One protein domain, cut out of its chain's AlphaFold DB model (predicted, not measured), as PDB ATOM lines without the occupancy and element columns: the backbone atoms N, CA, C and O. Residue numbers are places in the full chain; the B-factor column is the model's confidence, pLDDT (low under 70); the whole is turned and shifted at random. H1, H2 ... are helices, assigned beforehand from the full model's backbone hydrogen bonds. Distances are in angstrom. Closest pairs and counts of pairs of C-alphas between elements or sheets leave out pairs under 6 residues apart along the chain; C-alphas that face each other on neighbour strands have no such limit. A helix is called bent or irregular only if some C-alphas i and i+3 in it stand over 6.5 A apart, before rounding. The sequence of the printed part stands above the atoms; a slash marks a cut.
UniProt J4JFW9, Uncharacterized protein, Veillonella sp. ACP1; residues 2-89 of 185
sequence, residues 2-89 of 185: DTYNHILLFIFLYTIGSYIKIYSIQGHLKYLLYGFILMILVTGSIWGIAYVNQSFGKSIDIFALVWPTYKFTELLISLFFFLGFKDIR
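AT A GLANCE: This is residues 2 to 89 of the 185 residues of an uncharacterized protein of Veillonella sp. ACP1 (UniProt J4JFW9). Three helices lie in one flat, loose layer: H1 and the much longer H2 run opposite ways as the two sides of a narrow V whose sides stay apart, and H3 sits between them, packed mainly on the first part of H2 and more lightly on H1. H2 runs on well past H3, and from its far end the long stretch of residues 57 to 71 folds back to bring the backbone to H3. The printed part has 88 residues with three named helices in the order H1, H2, H3 and no named strand; the class is all helix. The whole is loose, with a radius of gyration of the C-alphas of 16.2 A, and the C-alphas span 51 by 32 by 16 A.

IN THESE COORDINATES: H1 is residues 3 to 22, 29.5 A from first to last C-alpha; it begins at C-alpha 3 at (125.969, 59.326, 25.311). H2 is residues 29 to 56, the longest helix, 40.6 A from first to last C-alpha; it ends at C-alpha 56 at (147.810, 55.925, 53.078). H3 is residues 72 to 86, 20.9 A from first to last C-alpha, and ends at C-alpha 86 at (147.538, 50.797, 8.828). No helix is bent or irregular.

HOW THE PARTS SIT: H1 touches H3 with residues 13 to 17 alone, and the closest C-alphas are those of Gly 17 and Phe 82, 7.4 A apart. H1 and H3 run the same way at a steep tilt of 40 degrees. H1 and H2 are apart, though they follow each other in the chain. H2 touches H3 with residues 29 to 39 alone, with 23 pairs of C-alphas within 8 A; the closest are those of Leu 32 and Gly 84, 4.8 A apart. H2 and H3 form a helical hairpin, running opposite ways at a shallow tilt of 30 degrees. In H3 every O i to N i+4 pair is within hydrogen-bond range; in H1 15 of 16 are, and in H2 23 of 24.

THE WHOLE: The two C-alphas farthest apart are those of Ile 22 and Gly 57, 51.6 A. The C-alphas of Asp 2 and Arg 89, the first and last printed residues, are 36.6 A apart. The printed part has no cut. The link from H1 to H2 is short, with 6 residues; the link from H2 to H3 is long, with 15 residues, and its C-alphas lie 8 to 29 A from the mean of the C-alphas. The mean pLDDT of the printed part is 79.7; it is under 70 at residues 2 to 5, residues 62 to 71 and residue 89 of this predicted model.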
ATOM      1  N   ASP A   2     127.582  60.556  29.343       50.16
ATOM      2  CA  ASP A   2     126.924  61.453  28.389       50.16
ATOM      3  C   ASP A   2     127.055  60.767  27.022       50.16
ATOM      4  O   ASP A   2     128.116  60.784  26.402       50.16
ATOM      5  N   THR A   3     125.989  60.109  26.561       50.78
ATOM      6  CA  THR A   3     125.969  59.326  25.311       50.78
ATOM      7  C   THR A   3     126.456  60.130  24.098       50.78
ATOM      8  O   THR A   3     127.104  59.585  23.206       50.78
ATOM      9  N   TYR A   4     126.194  61.440  24.096       55.53
ATOM     10  CA  TYR A   4     126.597  62.375  23.045       55.53
ATOM     11  C   TYR A   4     128.113  62.489  22.879       55.53
ATOM     12  O   TYR A   4     128.607  62.586  21.757       55.53
ATOM     13  N   ASN A   5     128.860  62.430  23.978       65.00
ATOM     14  CA  ASN A   5     130.287  62.710  23.944       65.00
ATOM     15  C   ASN A   5     131.078  61.524  23.340       65.00
ATOM     16  O   ASN A   5     132.027  61.740  22.586       65.00
ATOM     17  N   HIS A   6     130.628  60.278  23.534       72.12
ATOM     18  CA  HIS A   6     131.266  59.095  22.929       72.12
ATOM     19  C   HIS A   6     131.106  59.039  21.403       72.12
ATOM     20  O   HIS A   6     132.026  58.645  20.689       72.12
ATOM     21  N   ILE A   7     129.949  59.468  20.889       77.75
ATOM     22  CA  ILE A   7     129.697  59.520  19.442       77.75
ATOM     23  C   ILE A   7     130.606  60.570  18.792       77.75
ATOM     24  O   ILE A   7     131.198  60.308  17.746       77.75
ATOM     25  N   LEU A   8     130.767  61.735  19.429       78.81
ATOM     26  CA  LEU A   8     131.667  62.790  18.954       78.81
ATOM     27  C   LEU A   8     133.130  62.333  18.926       78.81
ATOM     28  O   LEU A   8     133.824  62.592  17.943       78.81
ATOM     29  N   LEU A   9     133.579  61.603  19.951       78.62
ATOM     30  CA  LEU A   9     134.914  61.000  19.983       78.62
ATOM     31  C   LEU A   9     135.129  60.058  18.792       78.62
ATOM     32  O   LEU A   9     136.159  60.126  18.120       78.62
ATOM     33  N   PHE A  10     134.141  59.213  18.497       80.06
ATOM     34  CA  PHE A  10     134.212  58.299  17.363       80.06
ATOM     35  C   PHE A  10     134.287  59.050  16.026       80.06
ATOM     36  O   PHE A  10     135.148  58.744  15.202       80.06
ATOM     37  N   ILE A  11     133.439  60.065  15.820       85.56
ATOM     38  CA  ILE A  11     133.459  60.913  14.614       85.56
ATOM     39  C   ILE A  11     134.831  61.579  14.441       85.56
ATOM     40  O   ILE A  11     135.391  61.585  13.341       85.56
ATOM     41  N   PHE A  12     135.393  62.112  15.525       86.81
ATOM     42  CA  PHE A  12     136.709  62.741  15.529       86.81
ATOM     43  C   PHE A  12     137.820  61.756  15.141       86.81
ATOM     44  O   PHE A  12     138.595  62.035  14.224       86.81
ATOM     45  N   LEU A  13     137.857  60.573  15.763       86.19
ATOM     46  CA  LEU A  13     138.823  59.520  15.435       86.19
ATOM     47  C   LEU A  13     138.701  59.061  13.978       86.19
ATOM     48  O   LEU A  13     139.714  58.884  13.301       86.19
ATOM     49  N   TYR A  14     137.476  58.916  13.470       87.44
ATOM     50  CA  TYR A  14     137.232  58.511  12.086       87.44
ATOM     51  C   TYR A  14     137.705  59.577  11.089       87.44
ATOM     52  O   TYR A  14     138.301  59.258  10.058       87.44
ATOM     53  N   THR A  15     137.507  60.854  11.428       89.62
ATOM     54  CA  THR A  15     137.978  61.996  10.633       89.62
ATOM     55  C   THR A  15     139.505  62.050  10.603       89.62
ATOM     56  O   THR A  15     140.088  62.171   9.527       89.62
ATOM     57  N   ILE A  16     140.170  61.872  11.750       89.19
ATOM     58  CA  ILE A  16     141.636  61.788  11.828       89.19
ATOM     59  C   ILE A  16     142.159  60.602  11.018       89.19
ATOM     60  O   ILE A  16     143.085  60.759  10.226       89.19
ATOM     61  N   GLY A  17     141.562  59.420  11.175       86.88
ATOM     62  CA  GLY A  17     141.966  58.233  10.425       86.88
ATOM     63  C   GLY A  17     141.839  58.435   8.913       86.88
ATOM     64  O   GLY A  17     142.747  58.084   8.158       86.88
ATOM     65  N   SER A  18     140.750  59.072   8.470       86.75
ATOM     66  CA  SER A  18     140.553  59.454   7.068       86.75
ATOM     67  C   SER A  18     141.600  60.463   6.595       86.75
ATOM     68  O   SER A  18     142.168  60.290   5.518       86.75
ATOM     69  N   TYR A  19     141.907  61.481   7.402       89.88
ATOM     70  CA  TYR A  19     142.946  62.465   7.103       89.88
ATOM     71  C   TYR A  19     144.316  61.792   6.918       89.88
ATOM     72  O   TYR A  19     144.954  61.946   5.881       89.88
ATOM     73  N   ILE A  20     144.733  60.949   7.865       88.25
ATOM     74  CA  ILE A  20     145.997  60.195   7.806       88.25
ATOM     75  C   ILE A  20     146.089  59.354   6.528       88.25
ATOM     76  O   ILE A  20     147.152  59.274   5.910       88.25
ATOM     77  N   LYS A  21     144.971  58.737   6.122       84.00
ATOM     78  CA  LYS A  21     144.888  57.937   4.900       84.00
ATOM     79  C   LYS A  21     145.047  58.793   3.641       84.00
ATOM     80  O   LYS A  21     145.792  58.395   2.752       84.00
ATOM     81  N   ILE A  22     144.378  59.945   3.566       88.88
ATOM     82  CA  ILE A  22     144.456  60.863   2.415       88.88
ATOM     83  C   ILE A  22     145.889  61.372   2.226       88.88
ATOM     84  O   ILE A  22     146.414  61.331   1.117       88.88
ATOM     85  N   TYR A  23     146.555  61.773   3.310       87.00
ATOM     86  CA  TYR A  23     147.925  62.296   3.262       87.00
ATOM     87  C   TYR A  23     149.011  61.209   3.232       87.00
ATOM     88  O   TYR A  23     150.194  61.532   3.282       87.00
ATOM     89  N   SER A  24     148.634  59.927   3.133       81.06
ATOM     90  CA  SER A  24     149.558  58.786   3.013       81.06
ATOM     91  C   SER A  24     150.691  58.782   4.049       81.06
ATOM     92  O   SER A  24     151.810  58.358   3.762       81.06
ATOM     93  N   ILE A  25     150.404  59.237   5.272       80.56
ATOM     94  CA  ILE A  25     151.378  59.241   6.372       80.56
ATOM     95  C   ILE A  25     151.818  57.796   6.614       80.56
ATOM     96  O   ILE A  25     150.970  56.915   6.746       80.56
ATOM     97  N   GLN A  26     153.120  57.523   6.654       80.06
ATOM     98  CA  GLN A  26     153.624  56.162   6.845       80.06
ATOM     99  C   GLN A  26     153.362  55.678   8.277       80.06
ATOM    100  O   GLN A  26     153.609  56.374   9.260       80.06
ATOM    101  N   GLY A  27     152.817  54.474   8.380       79.19
ATOM    102  CA  GLY A  27     152.657  53.718   9.605       79.19
ATOM    103  C   GLY A  27     153.892  52.856   9.855       79.19
ATOM    104  O   GLY A  27     154.442  52.208   8.970       79.19
ATOM    105  N   HIS A  28     154.340  52.825  11.100       83.81
ATOM    106  CA  HIS A  28     155.433  51.968  11.536       83.81
ATOM    107  C   HIS A  28     154.967  51.042  12.655       83.81
ATOM    108  O   HIS A  28     154.259  51.462  13.569       83.81
ATOM    109  N   LEU A  29     155.472  49.805  12.660       84.31
ATOM    110  CA  LEU A  29     155.238  48.842  13.746       84.31
ATOM    111  C   LEU A  29     155.676  49.376  15.121       84.31
ATOM    112  O   LEU A  29     155.120  48.980  16.141       84.31
ATOM    113  N   LYS A  30     156.619  50.328  15.159       87.12
ATOM    114  CA  LYS A  30     157.035  51.018  16.391       87.12
ATOM    115  C   LYS A  30     155.871  51.735  17.087       87.12
ATOM    116  O   LYS A  30     155.863  51.803  18.311       87.12
ATOM    117  N   TYR A  31     154.865  52.204  16.345       87.94
ATOM    118  CA  TYR A  31     153.681  52.817  16.948       87.94
ATOM    119  C   TYR A  31     152.829  51.804  17.719       87.94
ATOM    120  O   TYR A  31     152.283  52.170  18.752       87.94
ATOM    121  N   LEU A  32     152.788  50.522  17.320       87.56
ATOM    122  CA  LEU A  32     152.140  49.490  18.143       87.56
ATOM    123  C   LEU A  32     152.828  49.363  19.500       87.56
ATOM    124  O   LEU A  32     152.152  49.331  20.525       87.56
ATOM    125  N   LEU A  33     154.165  49.350  19.513       90.19
ATOM    126  CA  LEU A  33     154.933  49.303  20.755       90.19
ATOM    127  C   LEU A  33     154.613  50.513  21.648       90.19
ATOM    128  O   LEU A  33     154.343  50.332  22.831       90.19
ATOM    129  N   TYR A  34     154.575  51.727  21.088       90.50
ATOM    130  CA  TYR A  34     154.193  52.928  21.840       90.50
ATOM    131  C   TYR A  34     152.753  52.864  22.370       90.50
ATOM    132  O   TYR A  34     152.515  53.242  23.517       90.50
ATOM    133  N   GLY A  35     151.811  52.334  21.585       88.56
ATOM    134  CA  GLY A  35     150.436  52.089  22.020       88.56
ATOM    135  C   GLY A  35     150.363  51.132  23.214       88.56
ATOM    136  O   GLY A  35     149.728  51.452  24.218       88.56
ATOM    137  N   PHE A  36     151.075  50.001  23.155       90.81
ATOM    138  CA  PHE A  36     151.145  49.041  24.263       90.81
ATOM    139  C   PHE A  36     151.808  49.628  25.511       90.81
ATOM    140  O   PHE A  36     151.291  49.439  26.611       90.81
ATOM    141  N   ILE A  37     152.908  50.371  25.360       91.50
ATOM    142  CA  ILE A  37     153.588  51.036  26.481       91.50
ATOM    143  C   ILE A  37     152.635  52.008  27.180       91.50
ATOM    144  O   ILE A  37     152.523  51.980  28.403       91.50
ATOM    145  N   LEU A  38     151.912  52.838  26.422       87.94
ATOM    146  CA  LEU A  38     150.938  53.761  27.001       87.94
ATOM    147  C   LEU A  38     149.776  53.033  27.676       87.94
ATOM    148  O   LEU A  38     149.348  53.448  28.748       87.94
ATOM    149  N   MET A  39     149.292  51.931  27.104       86.50
ATOM    150  CA  MET A  39     148.244  51.117  27.723       86.50
ATOM    151  C   MET A  39     148.705  50.507  29.059       86.50
ATOM    152  O   MET A  39     147.963  50.538  30.044       86.50
ATOM    153  N   ILE A  40     149.942  50.006  29.127       89.12
ATOM    154  CA  ILE A  40     150.553  49.503  30.369       89.12
ATOM    155  C   ILE A  40     150.723  50.638  31.381       89.12
ATOM    156  O   ILE A  40     150.440  50.457  32.560       89.12
ATOM    157  N   LEU A  41     151.133  51.827  30.937       87.12
ATOM    158  CA  LEU A  41     151.282  52.989  31.811       87.12
ATOM    159  C   LEU A  41     149.937  53.417  32.417       87.12
ATOM    160  O   LEU A  41     149.845  53.657  33.619       87.12
ATOM    161  N   VAL A  42     148.881  53.473  31.598       84.88
ATOM    162  CA  VAL A  42     147.525  53.818  32.050       84.88
ATOM    163  C   VAL A  42     147.008  52.774  33.031       84.88
ATOM    164  O   VAL A  42     146.565  53.134  34.117       84.88
ATOM    165  N   THR A  43     147.107  51.488  32.704       83.50
ATOM    166  CA  THR A  43     146.666  50.417  33.611       83.50
ATOM    167  C   THR A  43     147.489  50.389  34.898       83.50
ATOM    168  O   THR A  43     146.915  50.338  35.981       83.50
ATOM    169  N   GLY A  44     148.812  50.534  34.815       85.12
ATOM    170  CA  GLY A  44     149.705  50.639  35.968       85.12
ATOM    171  C   GLY A  44     149.370  51.818  36.883       85.12
ATOM    172  O   GLY A  44     149.456  51.685  38.101       85.12
ATOM    173  N   SER A  45     148.904  52.942  36.328       83.94
ATOM    174  CA  SER A  45     148.459  54.087  37.131       83.94
ATOM    175  C   SER A  45     147.239  53.770  38.007       83.94
ATOM    176  O   SER A  45     147.178  54.241  39.140       83.94
ATOM    177  N   ILE A  46     146.323  52.910  37.538       82.88
ATOM    178  CA  ILE A  46     145.157  52.448  38.313       82.88
ATOM    179  C   ILE A  46     145.631  51.655  39.532       82.88
ATOM    180  O   ILE A  46     145.242  51.951  40.661       82.88
ATOM    181  N   TRP A  47     146.512  50.675  39.309       82.75
ATOM    182  CA  TRP A  47     147.081  49.851  40.378       82.75
ATOM    183  C   TRP A  47     147.898  50.687  41.368       82.75
ATOM    184  O   TRP A  47     147.802  50.477  42.575       82.75
ATOM    185  N   GLY A  48     148.648  51.676  40.875       82.75
ATOM    186  CA  GLY A  48     149.409  52.605  41.708       82.75
ATOM    187  C   GLY A  48     148.519  53.449  42.624       82.75
ATOM    188  O   GLY A  48     148.784  53.534  43.821       82.75
ATOM    189  N   ILE A  49     147.434  54.029  42.097       81.81
ATOM    190  CA  ILE A  49     146.476  54.803  42.905       81.81
ATOM    191  C   ILE A  49     145.749  53.892  43.901       81.81
ATOM    192  O   ILE A  49     145.599  54.265  45.063       81.81
ATOM    193  N   ALA A  50     145.357  52.682  43.487       82.56
ATOM    194  CA  ALA A  50     144.733  51.702  44.375       82.56
ATOM    195  C   ALA A  50     145.650  51.324  45.553       82.56
ATOM    196  O   ALA A  50     145.202  51.319  46.700       82.56
ATOM    197  N   TYR A  51     146.940  51.093  45.290       84.50
ATOM    198  CA  TYR A  51     147.937  50.819  46.324       84.50
ATOM    199  C   TYR A  51     148.114  52.006  47.281       84.50
ATOM    200  O   TYR A  51     148.066  51.836  48.496       84.50
ATOM    201  N   VAL A  52     148.241  53.231  46.756       83.69
ATOM    202  CA  VAL A  52     148.375  54.447  47.580       83.69
ATOM    203  C   VAL A  52     147.144  54.671  48.460       83.69
ATOM    204  O   VAL A  52     147.293  54.998  49.637       83.69
ATOM    205  N   ASN A  53     145.938  54.466  47.929       83.38
ATOM    206  CA  ASN A  53     144.705  54.564  48.711       83.38
ATOM    207  C   ASN A  53     144.673  53.535  49.849       83.38
ATOM    208  O   ASN A  53     144.309  53.883  50.971       83.38
ATOM    209  N   GLN A  54     145.104  52.298  49.583       83.12
ATOM    210  CA  GLN A  54     145.161  51.238  50.589       83.12
ATOM    211  C   GLN A  54     146.225  51.508  51.666       83.12
ATOM    212  O   GLN A  54     145.960  51.292  52.845       83.12
ATOM    213  N   SER A  55     147.411  51.996  51.289       83.75
ATOM    214  CA  SER A  55     148.520  52.227  52.227       83.75
ATOM    215  C   SER A  55     148.398  53.521  53.034       83.75
ATOM    216  O   SER A  55     148.810  53.552  54.190       83.75
ATOM    217  N   PHE A  56     147.859  54.596  52.449       81.19
ATOM    218  CA  PHE A  56     147.810  55.925  53.078       81.19
ATOM    219  C   PHE A  56     146.405  56.348  53.527       81.19
ATOM    220  O   PHE A  56     146.233  57.479  53.983       81.19
ATOM    221  N   GLY A  57     145.395  55.482  53.381       76.94
ATOM    222  CA  GLY A  57     144.018  55.758  53.806       76.94
ATOM    223  C   GLY A  57     143.377  56.954  53.095       76.94
ATOM    224  O   GLY A  57     142.458  57.574  53.627       76.94
ATOM    225  N   LYS A  58     143.880  57.320  51.911       73.75
ATOM    226  CA  LYS A  58     143.306  58.396  51.098       73.75
ATOM    227  C   LYS A  58     142.190  57.843  50.216       73.75
ATOM    228  O   LYS A  58     142.275  56.728  49.718       73.75
ATOM    229  N   SER A  59     141.151  58.643  50.001       71.88
ATOM    230  CA  SER A  59     140.024  58.329  49.116       71.88
ATOM    231  C   SER A  59     140.163  59.074  47.787       71.88
ATOM    232  O   SER A  59     139.304  59.878  47.419       71.88
ATOM    233  N   ILE A  60     141.289  58.891  47.096       72.00
ATOM    234  CA  ILE A  60     141.454  59.439  45.744       72.00
ATOM    235  C   ILE A  60     140.639  58.557  44.801       72.00
ATOM    236  O   ILE A  60     140.675  57.335  44.922       72.00
ATOM    237  N   ASP A  61     139.903  59.147  43.865       71.50
ATOM    238  CA  ASP A  61     139.195  58.353  42.864       71.50
ATOM    239  C   ASP A  61     140.205  57.521  42.050       71.50
ATOM    240  O   ASP A  61     141.076  58.055  41.360       71.50
ATOM    241  N   ILE A  62     140.091  56.195  42.167       68.25
ATOM    242  CA  ILE A  62     140.970  55.198  41.534       68.25
ATOM    243  C   ILE A  62     140.938  55.360  40.013       68.25
ATOM    244  O   ILE A  62     141.925  55.106  39.319       68.25
ATOM    245  N   PHE A  63     139.814  55.847  39.491       65.31
ATOM    246  CA  PHE A  63     139.616  56.056  38.074       65.31
ATOM    247  C   PHE A  63     139.800  57.509  37.648       65.31
ATOM    248  O   PHE A  63     139.570  57.820  36.480       65.31
ATOM    249  N   ALA A  64     140.295  58.395  38.515       65.56
ATOM    250  CA  ALA A  64     140.509  59.798  38.172       65.56
ATOM    251  C   ALA A  64     141.338  59.958  36.890       65.56
ATOM    252  O   ALA A  64     141.073  60.856  36.092       65.56
ATOM    253  N   LEU A  65     142.329  59.087  36.654       60.25
ATOM    254  CA  LEU A  65     143.183  59.130  35.463       60.25
ATOM    255  C   LEU A  65     142.562  58.473  34.216       60.25
ATOM    256  O   LEU A  65     143.008  58.772  33.112       60.25
ATOM    257  N   VAL A  66     141.534  57.635  34.382       61.41
ATOM    258  CA  VAL A  66     141.040  56.696  33.355       61.41
ATOM    259  C   VAL A  66     139.587  56.946  32.950       61.41
ATOM    260  O   VAL A  66     139.248  56.781  31.786       61.41
ATOM    261  N   TRP A  67     138.721  57.360  33.876       53.72
ATOM    262  CA  TRP A  67     137.274  57.421  33.653       53.72
ATOM    263  C   TRP A  67     136.792  58.553  32.739       53.72
ATOM    264  O   TRP A  67     135.799  58.349  32.035       53.72
ATOM    265  N   PRO A  68     137.415  59.748  32.695       57.00
ATOM    266  CA  PRO A  68     136.941  60.767  31.770       57.00
ATOM    267  C   PRO A  68     137.304  60.345  30.344       57.00
ATOM    268  O   PRO A  68     138.469  60.425  29.954       57.00
ATOM    269  N   THR A  69     136.296  59.924  29.574       53.31
ATOM    270  CA  THR A  69     136.373  59.304  28.229       53.31
ATOM    271  C   THR A  69     136.856  60.244  27.110       53.31
ATOM    272  O   THR A  69     136.521  60.090  25.942       53.31
ATOM    273  N   TYR A  70     137.616  61.274  27.479       56.84
ATOM    274  CA  TYR A  70     138.082  62.373  26.626       56.84
ATOM    275  C   TYR A  70     139.513  62.777  26.960       56.84
ATOM    276  O   TYR A  70     139.994  63.819  26.514       56.84
ATOM    277  N   LYS A  71     140.209  61.996  27.788       66.62
ATOM    278  CA  LYS A  71     141.600  62.297  28.086       66.62
ATOM    279  C   LYS A  71     142.436  62.051  26.844       66.62
ATOM    280  O   LYS A  71     142.327  61.019  26.189       66.62
ATOM    281  N   PHE A  72     143.307  63.016  26.568       74.44
ATOM    282  CA  PHE A  72     144.275  63.001  25.474       74.44
ATOM    283  C   PHE A  72     144.995  61.651  25.328       74.44
ATOM    284  O   PHE A  72     145.280  61.211  24.220       74.44
ATOM    285  N   THR A  73     145.226  60.959  26.444       77.75
ATOM    286  CA  THR A  73     145.844  59.636  26.485       77.75
ATOM    287  C   THR A  73     145.064  58.568  25.712       77.75
ATOM    288  O   THR A  73     145.682  57.805  24.978       77.75
ATOM    289  N   GLU A  74     143.733  58.521  25.814       78.25
ATOM    290  CA  GLU A  74     142.902  57.537  25.099       78.25
ATOM    291  C   GLU A  74     142.946  57.776  23.582       78.25
ATOM    292  O   GLU A  74     143.164  56.849  22.799       78.25
ATOM    293  N   LEU A  75     142.853  59.045  23.174       83.00
ATOM    294  CA  LEU A  75     143.018  59.462  21.780       83.00
ATOM    295  C   LEU A  75     144.394  59.075  21.230       83.00
ATOM    296  O   LEU A  75     144.498  58.558  20.118       83.00
ATOM    297  N   LEU A  76     145.448  59.297  22.015       86.12
ATOM    298  CA  LEU A  76     146.821  59.013  21.612       86.12
ATOM    299  C   LEU A  76     147.072  57.505  21.463       86.12
ATOM    300  O   LEU A  76     147.693  57.077  20.492       86.12
ATOM    301  N   ILE A  77     146.533  56.696  22.380       87.50
ATOM    302  CA  ILE A  77     146.575  55.232  22.293       87.50
ATOM    303  C   ILE A  77     145.865  54.761  21.018       87.50
ATOM    304  O   ILE A  77     146.444  54.001  20.239       87.50
ATOM    305  N   SER A  78     144.648  55.252  20.759       87.06
ATOM    306  CA  SER A  78     143.895  54.917  19.543       87.06
ATOM    307  C   SER A  78     144.655  55.302  18.271       87.06
ATOM    308  O   SER A  78     144.675  54.537  17.307       87.06
ATOM    309  N   LEU A  79     145.296  56.473  18.258       88.50
ATOM    310  CA  LEU A  79     146.074  56.960  17.121       88.50
ATOM    311  C   LEU A  79     147.288  56.066  16.835       88.50
ATOM    312  O   LEU A  79     147.542  55.717  15.681       88.50
ATOM    313  N   PHE A  80     148.022  55.669  17.874       89.75
ATOM    314  CA  PHE A  80     149.179  54.791  17.729       89.75
ATOM    315  C   PHE A  80     148.805  53.386  17.272       89.75
ATOM    316  O   PHE A  80     149.483  52.837  16.402       89.75
ATOM    317  N   PHE A  81     147.701  52.827  17.774       88.44
ATOM    318  CA  PHE A  81     147.185  51.563  17.254       88.44
ATOM    319  C   PHE A  81     146.768  51.687  15.788       88.44
ATOM    320  O   PHE A  81     147.154  50.848  14.975       88.44
ATOM    321  N   PHE A  82     146.057  52.755  15.418       87.62
ATOM    322  CA  PHE A  82     145.656  52.990  14.032       87.62
ATOM    323  C   PHE A  82     146.864  53.078  13.087       87.62
ATOM    324  O   PHE A  82     146.920  52.357  12.092       87.62
ATOM    325  N   LEU A  83     147.867  53.898  13.418       87.56
ATOM    326  CA  LEU A  83     149.104  54.028  12.637       87.56
ATOM    327  C   LEU A  83     149.905  52.722  12.583       87.56
ATOM    328  O   LEU A  83     150.521  52.424  11.563       87.56
ATOM    329  N   GLY A  84     149.887  51.948  13.667       86.56
ATOM    330  CA  GLY A  84     150.566  50.665  13.760       86.56
ATOM    331  C   GLY A  84     149.961  49.585  12.861       86.56
ATOM    332  O   GLY A  84     150.701  48.836  12.228       86.56
ATOM    333  N   PHE A  85     148.630  49.523  12.767       83.94
ATOM    334  CA  PHE A  85     147.920  48.534  11.945       83.94
ATOM    335  C   PHE A  85     147.707  48.962  10.489       83.94
ATOM    336  O   PHE A  85     147.471  48.102   9.646       83.94
ATOM    337  N   LYS A  86     147.815  50.257  10.169       82.56
ATOM    338  CA  LYS A  86     147.538  50.797   8.828       82.56
ATOM    339  C   LYS A  86     148.354  50.140   7.709       82.56
ATOM    340  O   LYS A  86     147.803  49.864   6.648       82.56
ATOM    341  N   ASP A  87     149.646  49.915   7.948       77.81
ATOM    342  CA  ASP A  87     150.587  49.418   6.928       77.81
ATOM    343  C   ASP A  87     150.798  47.905   6.984       77.81
ATOM    344  O   ASP A  87     151.509  47.325   6.157       77.81
ATOM    345  N   ILE A  88     150.151  47.236   7.936       80.69
ATOM    346  CA  ILE A  88     150.134  45.782   7.986       80.69
ATOM    347  C   ILE A  88     149.196  45.308   6.882       80.69
ATOM    348  O   ILE A  88     148.035  45.717   6.815       80.69
ATOM    349  N   ARG A  89     149.701  44.436   5.996       66.94
ATOM    350  CA  ARG A  89     148.868  43.824   4.955       66.94
ATOM    351  C   ARG A  89     147.636  43.214   5.623       66.94
ATOM    352  O   ARG A  89     147.800  42.417   6.550       66.94
TER     353      ARG A  89